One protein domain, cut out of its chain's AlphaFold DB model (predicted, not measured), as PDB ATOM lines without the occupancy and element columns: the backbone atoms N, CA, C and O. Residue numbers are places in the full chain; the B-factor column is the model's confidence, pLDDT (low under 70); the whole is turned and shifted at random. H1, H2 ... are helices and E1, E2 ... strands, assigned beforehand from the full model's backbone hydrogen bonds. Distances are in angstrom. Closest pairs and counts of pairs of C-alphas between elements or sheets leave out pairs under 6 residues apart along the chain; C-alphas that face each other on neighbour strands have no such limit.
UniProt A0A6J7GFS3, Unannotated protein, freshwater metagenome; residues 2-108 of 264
ATOM      1  N   LEU A   2     109.660-228.439 137.022       86.81
ATOM      2  CA  LEU A   2     108.995-229.750 136.912       86.81
ATOM      3  C   LEU A   2     109.800-230.779 136.090       86.81
ATOM      4  O   LEU A   2     110.013-231.901 136.541       86.81
ATOM      5  N   CYS A   3     110.340-230.372 134.936       84.81
ATOM      6  CA  CYS A   3     111.180-231.242 134.106       84.81
ATOM      7  C   CYS A   3     112.497-231.663 134.785       84.81
ATOM      8  O   CYS A   3     112.972-232.763 134.536       84.81
ATOM      9  N   LEU A   4     113.072-230.832 135.667       86.38
ATOM     10  CA  LEU A   4     114.277-231.192 136.431       86.38
ATOM     11  C   LEU A   4     113.959-232.280 137.459       86.38
ATOM     12  O   LEU A   4     114.685-233.264 137.561       86.38
ATOM     13  N   VAL A   5     112.840-232.137 138.174       85.81
ATOM     14  CA  VAL A   5     112.357-233.157 139.117       85.81
ATOM     15  C   VAL A   5     112.092-234.475 138.386       85.81
ATOM     16  O   VAL A   5     112.552-235.527 138.829       85.81
ATOM     17  N   ALA A   6     111.427-234.417 137.228       85.31
ATOM     18  CA  ALA A   6     111.191-235.579 136.374       85.31
ATOM     19  C   ALA A   6     112.498-236.241 135.900       85.31
ATOM     20  O   ALA A   6     112.611-237.467 135.942       85.31
ATOM     21  N   ALA A   7     113.496-235.446 135.497       86.44
ATOM     22  CA  ALA A   7     114.796-235.941 135.052       86.44
ATOM     23  C   ALA A   7     115.561-236.665 136.171       86.44
ATOM     24  O   ALA A   7     116.068-237.763 135.949       86.44
ATOM     25  N   VAL A   8     115.602-236.094 137.382       89.44
ATOM     26  CA  VAL A   8     116.255-236.718 138.548       89.44
ATOM     27  C   VAL A   8     115.529-238.001 138.951       89.44
ATOM     28  O   VAL A   8     116.159-239.041 139.149       89.44
ATOM     29  N   TRP A   9     114.196-237.961 139.016       87.50
ATOM     30  CA  TRP A   9     113.386-239.117 139.403       87.50
ATOM     31  C   TRP A   9     113.515-240.286 138.417       87.50
ATOM     32  O   TRP A   9     113.571-241.448 138.824       87.50
ATOM     33  N   MET A  10     113.611-239.991 137.119       86.19
ATOM     34  CA  MET A  10     113.715-240.993 136.055       86.19
ATOM     35  C   MET A  10     115.141-241.193 135.533       86.19
ATOM     36  O   MET A  10     115.310-241.760 134.456       86.19
ATOM     37  N   TRP A  11     116.179-240.808 136.282       87.06
ATOM     38  CA  TRP A  11     117.568-240.856 135.794       87.06
ATOM     39  C   TRP A  11     118.047-242.259 135.373       87.06
ATOM     40  O   TRP A  11     118.931-242.405 134.529       87.06
ATOM     41  N   ARG A  12     117.435-243.316 135.927       88.44
ATOM     42  CA  ARG A  12     117.710-244.713 135.542       88.44
ATOM     43  C   ARG A  12     117.080-245.130 134.207       88.44
ATOM     44  O   ARG A  12     117.388-246.208 133.710       88.44
ATOM     45  N   VAL A  13     116.205-244.313 133.623       88.56
ATOM     46  CA  VAL A  13     115.566-244.568 132.327       88.56
ATOM     47  C   VAL A  13     116.402-243.917 131.229       88.56
ATOM     48  O   VAL A  13     116.555-242.697 131.196       88.56
ATOM     49  N   ALA A  14     116.912-244.726 130.297       90.38
ATOM     50  CA  ALA A  14     117.790-244.254 129.225       90.38
ATOM     51  C   ALA A  14     117.158-243.122 128.396       90.38
ATOM     52  O   ALA A  14     117.811-242.109 128.156       90.38
ATOM     53  N   CYS A  15     115.873-243.249 128.040       89.62
ATOM     54  CA  CYS A  15     115.140-242.229 127.285       89.62
ATOM     55  C   CYS A  15     115.015-240.902 128.047       89.62
ATOM     56  O   CYS A  15     115.211-239.844 127.458       89.62
ATOM     57  N   ALA A  16     114.737-240.941 129.356       89.38
ATOM     58  CA  ALA A  16     114.623-239.729 130.170       89.38
ATOM     59  C   ALA A  16     115.977-239.020 130.311       89.38
ATOM     60  O   ALA A  16     116.051-237.800 130.199       89.38
ATOM     61  N   ARG A  17     117.060-239.788 130.485       91.88
ATOM     62  CA  ARG A  17     118.424-239.249 130.538       91.88
ATOM     63  C   ARG A  17     118.850-238.627 129.208       91.88
ATOM     64  O   ARG A  17     119.425-237.544 129.213       91.88
ATOM     65  N   ALA A  18     118.554-239.288 128.087       92.81
ATOM     66  CA  ALA A  18     118.832-238.751 126.757       92.81
ATOM     67  C   ALA A  18     118.067-237.440 126.524       92.81
ATOM     68  O   ALA A  18     118.678-236.439 126.172       92.81
ATOM     69  N   ALA A  19     116.765-237.413 126.822       92.50
ATOM     70  CA  ALA A  19     115.947-236.210 126.695       92.50
ATOM     71  C   ALA A  19     116.437-235.063 127.599       92.50
ATOM     72  O   ALA A  19     116.522-233.921 127.152       92.50
ATOM     73  N   ALA A  20     116.823-235.356 128.845       92.94
ATOM     74  CA  ALA A  20     117.404-234.363 129.747       92.94
ATOM     75  C   ALA A  20     118.721-233.797 129.197       92.94
ATOM     76  O   ALA A  20     118.899-232.581 129.167       92.94
ATOM     77  N   ALA A  21     119.618-234.662 128.715       94.19
ATOM     78  CA  ALA A  21     120.880-234.244 128.114       94.19
ATOM     79  C   ALA A  21     120.654-233.379 126.866       94.19
ATOM     80  O   ALA A  21     121.245-232.309 126.758       94.19
ATOM     81  N   THR A  22     119.750-233.783 125.967       93.69
ATOM     82  CA  THR A  22     119.385-232.992 124.784       93.69
ATOM     83  C   THR A  22     118.831-231.627 125.176       93.69
ATOM     84  O   THR A  22     119.286-230.620 124.642       93.69
ATOM     85  N   ALA A  23     117.900-231.564 126.134       93.62
ATOM     86  CA  ALA A  23     117.335-230.298 126.594       93.62
ATOM     87  C   ALA A  23     118.411-229.368 127.179       93.62
ATOM     88  O   ALA A  23     118.404-228.174 126.883       93.62
ATOM     89  N   ILE A  24     119.353-229.907 127.961       93.62
ATOM     90  CA  ILE A  24     120.472-229.142 128.529       93.62
ATOM     91  C   ILE A  24     121.385-228.619 127.418       93.62
ATOM     92  O   ILE A  24     121.638-227.421 127.373       93.62
ATOM     93  N   VAL A  25     121.841-229.486 126.510       93.69
ATOM     94  CA  VAL A  25     122.742-229.095 125.414       93.69
ATOM     95  C   VAL A  25     122.100-228.008 124.553       93.69
ATOM     96  O   VAL A  25     122.718-226.975 124.325       93.69
ATOM     97  N   MET A  26     120.844-228.196 124.145       93.50
ATOM     98  CA  MET A  26     120.112-227.220 123.333       93.50
ATOM     99  C   MET A  26     119.915-225.886 124.064       93.50
ATOM    100  O   MET A  26     120.069-224.827 123.464       93.50
ATOM    101  N   SER A  27     119.634-225.923 125.371       90.94
ATOM    102  CA  SER A  27     119.494-224.704 126.178       90.94
ATOM    103  C   SER A  27     120.824-223.967 126.344       90.94
ATOM    104  O   SER A  27     120.846-222.745 126.282       90.94
ATOM    105  N   VAL A  28     121.934-224.691 126.528       91.00
ATOM    106  CA  VAL A  28     123.275-224.097 126.660       91.00
ATOM    107  C   VAL A  28     123.737-223.488 125.340       91.00
ATOM    108  O   VAL A  28     124.236-222.369 125.345       91.00
ATOM    109  N   LEU A  29     123.538-224.179 124.214       89.69
ATOM    110  CA  LEU A  29     123.838-223.620 122.890       89.69
ATOM    111  C   LEU A  29     122.990-222.374 122.608       89.69
ATOM    112  O   LEU A  29     123.480-221.425 122.009       89.69
ATOM    113  N   SER A  30     121.753-222.341 123.111       89.38
ATOM    114  CA  SER A  30     120.859-221.196 122.952       89.38
ATOM    115  C   SER A  30     121.278-219.933 123.708       89.38
ATOM    116  O   SER A  30     120.707-218.875 123.441       89.38
ATOM    117  N   LEU A  31     122.217-220.022 124.653       87.31
ATOM    118  CA  LEU A  31     122.724-218.859 125.388       87.31
ATOM    119  C   LEU A  31     123.707-218.013 124.559       87.31
ATOM    120  O   LEU A  31     124.000-216.892 124.962       87.31
ATOM    121  N   GLY A  32     124.178-218.514 123.412       85.75
ATOM    122  CA  GLY A  32     125.093-217.795 122.525       85.75
ATOM    123  C   GLY A  32     126.569-217.957 122.887       85.75
ATOM    124  O   GLY A  32     126.949-218.872 123.623       85.75
ATOM    125  N   ALA A  33     127.415-217.093 122.318       85.06
ATOM    126  CA  ALA A  33     128.869-217.116 122.504       85.06
ATOM    127  C   ALA A  33     129.306-216.651 123.902       85.06
ATOM    128  O   ALA A  33     130.183-217.268 124.507       85.06
ATOM    129  N   THR A  34     128.685-215.605 124.445       86.00
ATOM    130  CA  THR A  34     128.966-215.097 125.794       86.00
ATOM    131  C   THR A  34     127.717-215.137 126.657       86.00
ATOM    132  O   THR A  34     126.589-214.997 126.183       86.00
ATOM    133  N   LEU A  35     127.906-215.374 127.954       85.94
ATOM    134  CA  LEU A  35     126.801-215.360 128.899       85.94
ATOM    135  C   LEU A  35     126.391-213.912 129.204       85.94
ATOM    136  O   LEU A  35     127.142-213.157 129.816       85.94
ATOM    137  N   VAL A  36     125.165-213.547 128.830       85.44
ATOM    138  CA  VAL A  36     124.586-212.231 129.129       85.44
ATOM    139  C   VAL A  36     123.531-212.363 130.223       85.44
ATOM    140  O   VAL A  36     122.545-213.086 130.073       85.44
ATOM    141  N   ILE A  37     123.702-211.627 131.325       86.69
ATOM    142  CA  ILE A  37     122.738-211.575 132.434       86.69
ATOM    143  C   ILE A  37     122.271-210.133 132.605       86.69
ATOM    144  O   ILE A  37     123.057-209.235 132.893       86.69
ATOM    145  N   GLY A  38     120.970-209.893 132.431       80.06
ATOM    146  CA  GLY A  38     120.392-208.561 132.631       80.06
ATOM    147  C   GLY A  38     120.973-207.490 131.699       80.06
ATOM    148  O   GLY A  38     121.143-206.356 132.128       80.06
ATOM    149  N   LYS A  39     121.272-207.856 130.442       78.38
ATOM    150  CA  LYS A  39     121.949-207.029 129.418       78.38
ATOM    151  C   LYS A  39     123.436-206.742 129.668       78.38
ATOM    152  O   LYS A  39     124.048-206.076 128.843       78.38
ATOM    153  N   ASN A  40     124.017-207.265 130.744       80.19
ATOM    154  CA  ASN A  40     125.451-207.178 130.983       80.19
ATOM    155  C   ASN A  40     126.123-208.464 130.507       80.19
ATOM    156  O   ASN A  40     125.749-209.556 130.945       80.19
ATOM    157  N   ASP A  41     127.104-208.329 129.619       84.81
ATOM    158  CA  ASP A  41     127.998-209.431 129.272       84.81
ATOM    159  C   ASP A  41     128.867-209.754 130.493       84.81
ATOM    160  O   ASP A  41     129.523-208.875 131.059       84.81
ATOM    161  N   THR A  42     128.830-211.005 130.950       85.06
ATOM    162  CA  THR A  42     129.598-211.434 132.122       85.06
ATOM    163  C   THR A  42     131.043-211.806 131.779       85.06
ATOM    164  O   THR A  42     131.791-212.191 132.675       85.06
ATOM    165  N   GLY A  43     131.432-211.772 130.499       84.69
ATOM    166  CA  GLY A  43     132.752-212.173 130.003       84.69
ATOM    167  C   GLY A  43     133.000-213.685 130.025       84.69
ATOM    168  O   GLY A  43     134.111-214.135 129.754       84.69
ATOM    169  N   ILE A  44     131.984-214.487 130.361       87.25
ATOM    170  CA  ILE A  44     132.093-215.949 130.401       87.25
ATOM    171  C   ILE A  44     131.798-216.479 129.001       87.25
ATOM    172  O   ILE A  44     130.672-216.358 128.516       87.25
ATOM    173  N   THR A  45     132.801-217.088 128.368       89.25
ATOM    174  CA  THR A  45     132.662-217.713 127.051       89.25
ATOM    175  C   THR A  45     131.971-219.072 127.152       89.25
ATOM    176  O   THR A  45     132.254-219.895 128.025       89.25
ATOM    177  N   LEU A  46     131.029-219.305 126.245       88.56
ATOM    178  CA  LEU A  46     130.199-220.501 126.161       88.56
ATOM    179  C   LEU A  46     130.591-221.352 124.945       88.56
ATOM    180  O   LEU A  46     131.288-220.858 124.055       88.56
ATOM    181  N   PRO A  47     130.149-222.627 124.857       86.19
ATOM    182  CA  PRO A  47     130.575-223.554 123.802       86.19
ATOM    183  C   PRO A  47     130.357-223.050 122.371       86.19
ATOM    184  O   PRO A  47     131.066-223.478 121.464       86.19
ATOM    185  N   TRP A  48     129.401-222.139 122.175       84.25
ATOM    186  CA  TRP A  48     129.108-221.546 120.876       84.25
ATOM    187  C   TRP A  48     130.267-220.719 120.306       84.25
ATOM    188  O   TRP A  48     130.412-220.680 119.092       84.25
ATOM    189  N   THR A  49     131.143-220.143 121.143       84.12
ATOM    190  CA  THR A  49     132.333-219.389 120.676       84.12
ATOM    191  C   THR A  49     133.150-220.162 119.648       84.12
ATOM    192  O   THR A  49     133.457-219.633 118.591       84.12
ATOM    193  N   LYS A  50     133.422-221.442 119.917       83.88
ATOM    194  CA  LYS A  50     134.192-222.306 119.012       83.88
ATOM    195  C   LYS A  50     133.426-222.718 117.759       83.88
ATOM    196  O   LYS A  50     134.030-223.068 116.754       83.88
ATOM    197  N   LEU A  51     132.098-222.770 117.838       81.06
ATOM    198  CA  LEU A  51     131.249-223.122 116.701       81.06
ATOM    199  C   LEU A  51     131.103-221.936 115.745       81.06
ATOM    200  O   LEU A  51     131.093-222.141 114.537       81.06
ATOM    201  N   ALA A  52     131.054-220.718 116.286       78.75
ATOM    202  CA  ALA A  52     130.960-219.475 115.530       78.75
ATOM    203  C   ALA A  52     132.229-219.145 114.722       78.75
ATOM    204  O   ALA A  52     132.158-218.327 113.817       78.75
ATOM    205  N   GLU A  53     133.365-219.798 114.995       79.62
ATOM    206  CA  GLU A  53     134.595-219.670 114.193       79.62
ATOM    207  C   GLU A  53     134.459-220.273 112.782       79.62
ATOM    208  O   GLU A  53     135.280-219.994 111.908       79.62
ATOM    209  N   TYR A  54     133.449-221.119 112.541       80.31
ATOM    210  CA  TYR A  54     133.253-221.756 111.242       80.31
ATOM    211  C   TYR A  54     132.309-220.941 110.346       80.31
ATOM    212  O   TYR A  54     131.196-220.602 110.774       80.31
ATOM    213  N   PRO A  55     132.683-220.718 109.068       69.69
ATOM    214  CA  PRO A  55     131.814-220.044 108.111       69.69
ATOM    215  C   PRO A  55     130.483-220.798 107.992       69.69
ATOM    216  O   PRO A  55     130.459-222.030 108.047       69.69
ATOM    217  N   LEU A  56     129.380-220.055 107.830       68.69
ATOM    218  CA  LEU A  56     127.966-220.496 107.877       68.69
ATOM    219  C   LEU A  56     127.361-220.644 109.280       68.69
ATOM    220  O   LEU A  56     126.170-220.372 109.447       68.69
ATOM    221  N   VAL A  57     128.132-221.068 110.286       70.88
ATOM    222  CA  VAL A  57     127.608-221.246 111.655       70.88
ATOM    223  C   VAL A  57     127.445-219.900 112.359       70.88
ATOM    224  O   VAL A  57     126.496-219.717 113.117       70.88
ATOM    225  N   GLU A  58     128.289-218.929 112.013       65.81
ATOM    226  CA  GLU A  58     128.196-217.526 112.443       65.81
ATOM    227  C   GLU A  58     126.843-216.860 112.123       65.81
ATOM    228  O   GLU A  58     126.423-215.934 112.808       65.81
ATOM    229  N   SER A  59     126.133-217.337 111.093       66.38
ATOM    230  CA  SER A  59     124.835-216.785 110.672       66.38
ATOM    231  C   SER A  59     123.641-217.441 111.378       66.38
ATOM    232  O   SER A  59     122.489-217.051 111.161       66.38
ATOM    233  N   VAL A  60     123.876-218.474 112.192       76.81
ATOM    234  CA  VAL A  60     122.808-219.193 112.889       76.81
ATOM    235  C   VAL A  60     122.401-218.422 114.138       76.81
ATOM    236  O   VAL A  60     123.193-218.222 115.046       76.81
ATOM    237  N   LEU A  61     121.117-218.070 114.216       77.75
ATOM    238  CA  LEU A  61     120.519-217.479 115.414       77.75
ATOM    239  C   LEU A  61     120.521-218.495 116.561       77.75
ATOM    240  O   LEU A  61     119.699-219.417 116.587       77.75
ATOM    241  N   GLU A  62     121.405-218.294 117.530       83.56
ATOM    242  CA  GLU A  62     121.659-219.212 118.645       83.56
ATOM    243  C   GLU A  62     120.396-219.434 119.468       83.56
ATOM    244  O   GLU A  62     120.040-220.554 119.828       83.56
ATOM    245  N   THR A  63     119.627-218.367 119.660       81.19
ATOM    246  CA  THR A  63     118.342-218.387 120.368       81.19
ATOM    247  C   THR A  63     117.343-219.410 119.810       81.19
ATOM    248  O   THR A  63     116.467-219.881 120.539       81.19
ATOM    249  N   ARG A  64     117.469-219.825 118.540       86.88
ATOM    250  CA  ARG A  64     116.592-220.841 117.936       86.88
ATOM    251  C   ARG A  64     116.860-222.250 118.458       86.88
ATOM    252  O   ARG A  64     115.952-223.080 118.398       86.88
ATOM    253  N   PHE A  65     118.034-222.530 119.027       88.19
ATOM    254  CA  PHE A  65     118.315-223.840 119.627       88.19
ATOM    255  C   PHE A  65     117.405-224.143 120.822       88.19
ATOM    256  O   PHE A  65     117.106-225.314 121.063       88.19
ATOM    257  N   ALA A  66     116.850-223.127 121.496       89.81
ATOM    258  CA  ALA A  66     115.827-223.327 122.524       89.81
ATOM    259  C   ALA A  66     114.616-224.126 122.008       89.81
ATOM    260  O   ALA A  66     114.044-224.929 122.748       89.81
ATOM    261  N   LEU A  67     114.258-223.984 120.724       90.31
ATOM    262  CA  LEU A  67     113.169-224.751 120.109       90.31
ATOM    263  C   LEU A  67     113.480-226.252 120.062       90.31
ATOM    264  O   LEU A  67     112.575-227.070 120.207       90.31
ATOM    265  N   GLY A  68     114.757-226.628 119.943       90.62
ATOM    266  CA  GLY A  68     115.207-228.019 120.016       90.62
ATOM    267  C   GLY A  68     115.037-228.642 121.406       90.62
ATOM    268  O   GLY A  68     114.853-229.854 121.521       90.62
ATOM    269  N   ALA A  69     115.032-227.834 122.473       92.25
ATOM    270  CA  ALA A  69     114.770-228.319 123.828       92.25
ATOM    271  C   ALA A  69     113.289-228.688 124.042       92.25
ATOM    272  O   ALA A  69     112.992-229.588 124.828       92.25
ATOM    273  N   VAL A  70     112.359-228.046 123.325       92.56
ATOM    274  CA  VAL A  70     110.904-228.236 123.476       92.56
ATOM    275  C   VAL A  70     110.460-229.703 123.345       92.56
ATOM    276  O   VAL A  70     109.849-230.205 124.292       92.56
ATOM    277  N   PRO A  71     110.767-230.443 122.257       94.00
ATOM    278  CA  PRO A  71     110.350-231.842 122.133       94.00
ATOM    279  C   PRO A  71     110.997-232.749 123.190       94.00
ATOM    280  O   PRO A  71     110.364-233.692 123.664       94.00
ATOM    281  N   ALA A  72     112.228-232.451 123.615       93.06
ATOM    282  CA  ALA A  72     112.909-233.206 124.662       93.06
ATOM    283  C   ALA A  72     112.247-233.003 126.039       93.06
ATOM    284  O   ALA A  72     112.014-233.966 126.774       93.06
ATOM    285  N   LEU A  73     111.869-231.764 126.370       92.06
ATOM    286  CA  LEU A  73     111.087-231.447 127.567       92.06
ATOM    287  C   LEU A  73     109.700-232.109 127.518       92.06
ATOM    288  O   LEU A  73     109.274-232.696 128.515       92.06
ATOM    289  N   ALA A  74     109.026-232.071 126.365       91.94
ATOM    290  CA  ALA A  74     107.731-232.720 126.166       91.94
ATOM    291  C   ALA A  74     107.819-234.237 126.388       91.94
ATOM    292  O   ALA A  74     107.024-234.794 127.145       91.94
ATOM    293  N   LEU A  75     108.831-234.899 125.816       92.81
ATOM    294  CA  LEU A  75     109.068-236.329 126.017       92.81
ATOM    295  C   LEU A  75     109.282-236.667 127.500       92.81
ATOM    296  O   LEU A  75     108.704-237.634 127.997       92.81
ATOM    297  N   MET A  76     110.065-235.864 128.230       90.69
ATOM    298  CA  MET A  76     110.250-236.066 129.672       90.69
ATOM    299  C   MET A  76     108.939-235.953 130.452       90.69
ATOM    300  O   MET A  76     108.683-236.782 131.326       90.69
ATOM    301  N   LEU A  77     108.102-234.961 130.137       91.44
ATOM    302  CA  LEU A  77     106.799-234.794 130.785       91.44
ATOM    303  C   LEU A  77     105.863-235.966 130.479       91.44
ATOM    304  O   LEU A  77     105.208-236.463 131.395       91.44
ATOM    305  N   VAL A  78     105.838-236.453 129.236       92.38
ATOM    306  CA  VAL A  78     105.035-237.620 128.836       92.38
ATOM    307  C   VAL A  78     105.480-238.872 129.589       92.38
ATOM    308  O   VAL A  78     104.646-239.536 130.199       92.38
ATOM    309  N   LEU A  79     106.785-239.166 129.624       90.56
ATOM    310  CA  LEU A  79     107.321-240.334 130.337       90.56
ATOM    311  C   LEU A  79     107.055-240.268 131.847       90.56
ATOM    312  O   LEU A  79     106.688-241.273 132.459       90.56
ATOM    313  N   ALA A  80     107.209-239.087 132.453       89.00
ATOM    314  CA  ALA A  80     106.929-238.881 133.873       89.00
ATOM    315  C   ALA A  80     105.439-239.056 134.186       89.00
ATOM    316  O   ALA A  80     105.075-239.681 135.184       89.00
ATOM    317  N   THR A  81     104.577-238.551 133.305       90.50
ATOM    318  CA  THR A  81     103.126-238.708 133.413       90.50
ATOM    319  C   THR A  81     102.744-240.183 133.294       90.50
ATOM    320  O   THR A  81     102.144-240.736 134.208       90.50
ATOM    321  N   ASP A  82     103.180-240.881 132.246       90.06
ATOM    322  CA  ASP A  82     102.887-242.309 132.063       90.06
ATOM    323  C   ASP A  82     103.338-243.148 133.276       90.06
ATOM    324  O   ASP A  82     102.579-243.960 133.813       90.06
ATOM    325  N   ARG A  83     104.537-242.877 133.805       86.44
ATOM    326  CA  ARG A  83     105.074-243.577 134.980       86.44
ATOM    327  C   ARG A  83     104.304-243.291 136.273       86.44
ATOM    328  O   ARG A  83     104.183-244.199 137.101       86.44
ATOM    329  N   THR A  84     103.819-242.066 136.487       87.06
ATOM    330  CA  THR A  84     103.041-241.725 137.696       87.06
ATOM    331  C   THR A  84     101.686-242.425 137.702       87.06
ATOM    332  O   THR A  84     101.299-242.971 138.736       87.06
ATOM    333  N   PHE A  85     101.001-242.490 136.558       86.31
ATOM    334  CA  PHE A  85      99.685-243.126 136.462       86.31
ATOM    335  C   PHE A  85      99.742-244.659 136.433       86.31
ATOM    336  O   PHE A  85      98.872-245.298 137.024       86.31
ATOM    337  N   ARG A  86     100.780-245.270 135.845       85.50
ATOM    338  CA  ARG A  86     100.930-246.741 135.840       85.50
ATOM    339  C   ARG A  86     101.240-247.340 137.209       85.50
ATOM    340  O   ARG A  86     100.786-248.437 137.506       85.50
ATOM    341  N   ASN A  87     102.014-246.640 138.040       72.62
ATOM    342  CA  ASN A  87     102.456-247.178 139.330       72.62
ATOM    343  C   ASN A  87     101.436-246.983 140.469       72.62
ATOM    344  O   ASN A  87     101.657-247.505 141.555       72.62
ATOM    345  N   GLY A  88     100.334-246.247 140.250       59.19
ATOM    346  CA  GLY A  88      99.124-246.270 141.093       59.19
ATOM    347  C   GLY A  88      99.252-245.825 142.561       59.19
ATOM    348  O   GLY A  88      98.252-245.822 143.279       59.19
ATOM    349  N   LEU A  89     100.442-245.436 143.028       62.97
ATOM    350  CA  LEU A  89     100.688-245.004 144.405       62.97
ATOM    351  C   LEU A  89      99.954-243.685 144.685       62.97
ATOM    352  O   LEU A  89     100.443-242.604 144.360       62.97
ATOM    353  N   ARG A  90      98.775-243.747 145.310       69.88
ATOM    354  CA  ARG A  90      98.113-242.562 145.886       69.88
ATOM    355  C   ARG A  90      99.011-242.044 147.020       69.88
ATOM    356  O   ARG A  90      99.354-242.860 147.875       69.88
ATOM    357  N   PRO A  91      99.439-240.761 147.057       79.25
ATOM    358  CA  PRO A  91      98.901-239.555 146.396       79.25
ATOM    359  C   PRO A  91      99.699-239.017 145.182       79.25
ATOM    360  O   PRO A  91      99.460-237.895 144.735       79.25
ATOM    361  N   LEU A  92     100.660-239.772 144.644       83.00
ATOM    362  CA  LEU A  92     101.627-239.284 143.652       83.00
ATOM    363  C   LEU A  92     100.989-238.702 142.366       83.00
ATOM    364  O   LEU A  92     101.428-237.628 141.947       83.00
ATOM    365  N   PRO A  93      99.936-239.303 141.766       86.19
ATOM    366  CA  PRO A  93      99.268-238.710 140.603       86.19
ATOM    367  C   PRO A  93      98.646-237.338 140.891       86.19
ATOM    368  O   PRO A  93      98.698-236.455 140.043       86.19
ATOM    369  N   ALA A  94      98.099-237.127 142.093       86.44
ATOM    370  CA  ALA A  94      97.482-235.854 142.462       86.44
ATOM    371  C   ALA A  94      98.530-234.736 142.574       86.44
ATOM    372  O   ALA A  94      98.338-233.653 142.024       86.44
ATOM    373  N   PHE A  95      99.673-235.018 143.210       89.62
ATOM    374  CA  PHE A  95     100.791-234.071 143.270       89.62
ATOM    375  C   PHE A  95     101.385-233.781 141.889       89.62
ATOM    376  O   PHE A  95     101.736-232.637 141.610       89.62
ATOM    377  N   TRP A  96     101.464-234.787 141.011       90.62
ATOM    378  CA  TRP A  96     101.923-234.590 139.638       90.62
ATOM    379  C   TRP A  96     100.984-233.679 138.842       90.62
ATOM    380  O   TRP A  96     101.454-232.725 138.228       90.62
ATOM    381  N   ILE A  97      99.667-233.916 138.904       89.81
ATOM    382  CA  ILE A  97      98.665-233.049 138.260       89.81
ATOM    383  C   ILE A  97      98.775-231.619 138.796       89.81
ATOM    384  O   ILE A  97      98.808-230.681 138.005       89.81
ATOM    385  N   ALA A  98      98.875-231.441 140.117       91.81
ATOM    386  CA  ALA A  98      99.019-230.119 140.724       91.81
ATOM    387  C   ALA A  98     100.305-229.411 140.262       91.81
ATOM    388  O   ALA A  98     100.270-228.236 139.899       91.81
ATOM    389  N   GLY A  99     101.429-230.131 140.217       91.81
ATOM    390  CA  GLY A  99     102.702-229.609 139.720       91.81
ATOM    391  C   GLY A  99     102.664-229.251 138.234       91.81
ATOM    392  O   GLY A  99     103.206-228.218 137.845       91.81
ATOM    393  N   LEU A 100     101.997-230.064 137.410       91.12
ATOM    394  CA  LEU A 100     101.791-229.792 135.987       91.12
ATOM    395  C   LEU A 100     100.899-228.567 135.780       91.12
ATOM    396  O   LEU A 100     101.265-227.680 135.016       91.12
ATOM    397  N   ALA A 101      99.776-228.479 136.497       92.06
ATOM    398  CA  ALA A 101      98.890-227.322 136.451       92.06
ATOM    399  C   ALA A 101      99.642-226.040 136.836       92.06
ATOM    400  O   ALA A 101      99.594-225.064 136.093       92.06
ATOM    401  N   LEU A 102     100.415-226.069 137.928       93.50
ATOM    402  CA  LEU A 102     101.233-224.935 138.364       93.50
ATOM    403  C   LEU A 102     102.302-224.554 137.328       93.50
ATOM    404  O   LEU A 102     102.542-223.372 137.098       93.50
ATOM    405  N   ALA A 103     102.925-225.538 136.674       90.06
ATOM    406  CA  ALA A 103     103.906-225.297 135.617       90.06
ATOM    407  C   ALA A 103     103.294-224.674 134.348       90.06
ATOM    408  O   ALA A 103     104.016-224.030 133.591       90.06
ATOM    409  N   LEU A 104     101.988-224.851 134.124       90.00
ATOM    410  CA  LEU A 104     101.253-224.262 133.004       90.00
ATOM    411  C   LEU A 104     100.684-222.871 133.316       90.00
ATOM    412  O   LEU A 104     100.342-222.153 132.383       90.00
ATOM    413  N   VAL A 105     100.619-222.454 134.587       91.81
ATOM    414  CA  VAL A 105     100.124-221.116 134.970       91.81
ATOM    415  C   VAL A 105     100.825-219.980 134.205       91.81
ATOM    416  O   VAL A 105     100.117-219.108 133.710       91.81
ATOM    417  N   PRO A 106     102.164-219.969 134.016       87.50
ATOM    418  CA  PRO A 106     102.829-218.909 133.253       87.50
ATOM    419  C   PRO A 106     102.476-218.872 131.760       87.50
ATOM    420  O   PRO A 106     102.759-217.875 131.105       87.50
ATOM    421  N   LEU A 107     101.899-219.948 131.207       85.75
ATOM    422  CA  LEU A 107     101.446-219.994 129.813       85.75
ATOM    423  C   LEU A 107     100.053-219.381 129.640       85.75
ATOM    424  O   LEU A 107      99.615-219.210 128.504       85.75
ATOM    425  N   ILE A 108      99.349-219.068 130.735       89.25
ATOM    426  CA  ILE A 108      98.088-218.336 130.657       89.25
ATOM    427  C   ILE A 108      98.403-216.987 130.001       89.25
ATOM    428  O   ILE A 108      99.205-216.231 130.556       89.25
TER     429      ILE A 108
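This is residues 2 to 108 of the 264 residues of the protein "Unannotated protein" of freshwater metagenome (UniProt A0A6J7GFS3). One long helix, H4, makes the long axis; H2 runs side by side with part of it, and H5 folds back from its last residues as a narrow V. Short H1 crosses H4 between H2 and H5, while the small hairpin E1-E2 and short H3 sit at the far end. The printed part has 107 residues, in order H1, H2, E1, E2, H3, H4, H5; the two-strand sheet E1-E2 is antiparallel and the class is mostly helix. It is loose, with a radius of gyration of the C-alphas of 17.2 A, and spans 53 by 30 by 21 A.

H1, residues 2 to 9, touches residues 73 to 80 of H4, residues 62 to 86, at a steep tilt of 60 degrees, closest at the C-alphas of Ala 6 and Ala 80, 5.9 A. H2, residues 14 to 29, touches H4 at a shallow tilt of 24 degrees, opposite ways, closest at C-alphas 23 and 69, 4.3 A. E1, residues 34 to 37, and E2, residues 40 to 45, form a hairpin, with N 35 and O 44 within hydrogen-bond range at 3.0 A. H3, residues 48 to 52, is close to but not clearly touching H2. H4 and H5, residues 92 to 107, form a helical hairpin at 25 degrees, closest at C-alphas 84 and 93, 5.6 A. Every O i to N i+4 pair is within hydrogen-bond range in H1, H2 and H3, against 14 of 21 in H4 and 10 of 12 in H5.

H1 begins at C-alpha 2 (108.995, -229.750, 136.912). H2 is 22.4 A long, H4 38.5 A and H5 23.7 A, ending at C-alpha 107 (101.446, -219.994, 129.813).

The C-alphas farthest apart, of Pro 55 and Arg 90, are 55.4 A apart. The printed part has no cut and no long link. Residues 86 to 91 stand free; pLDDT is under 70 at residues 55 to 56, 58 to 59 and 88 to 90.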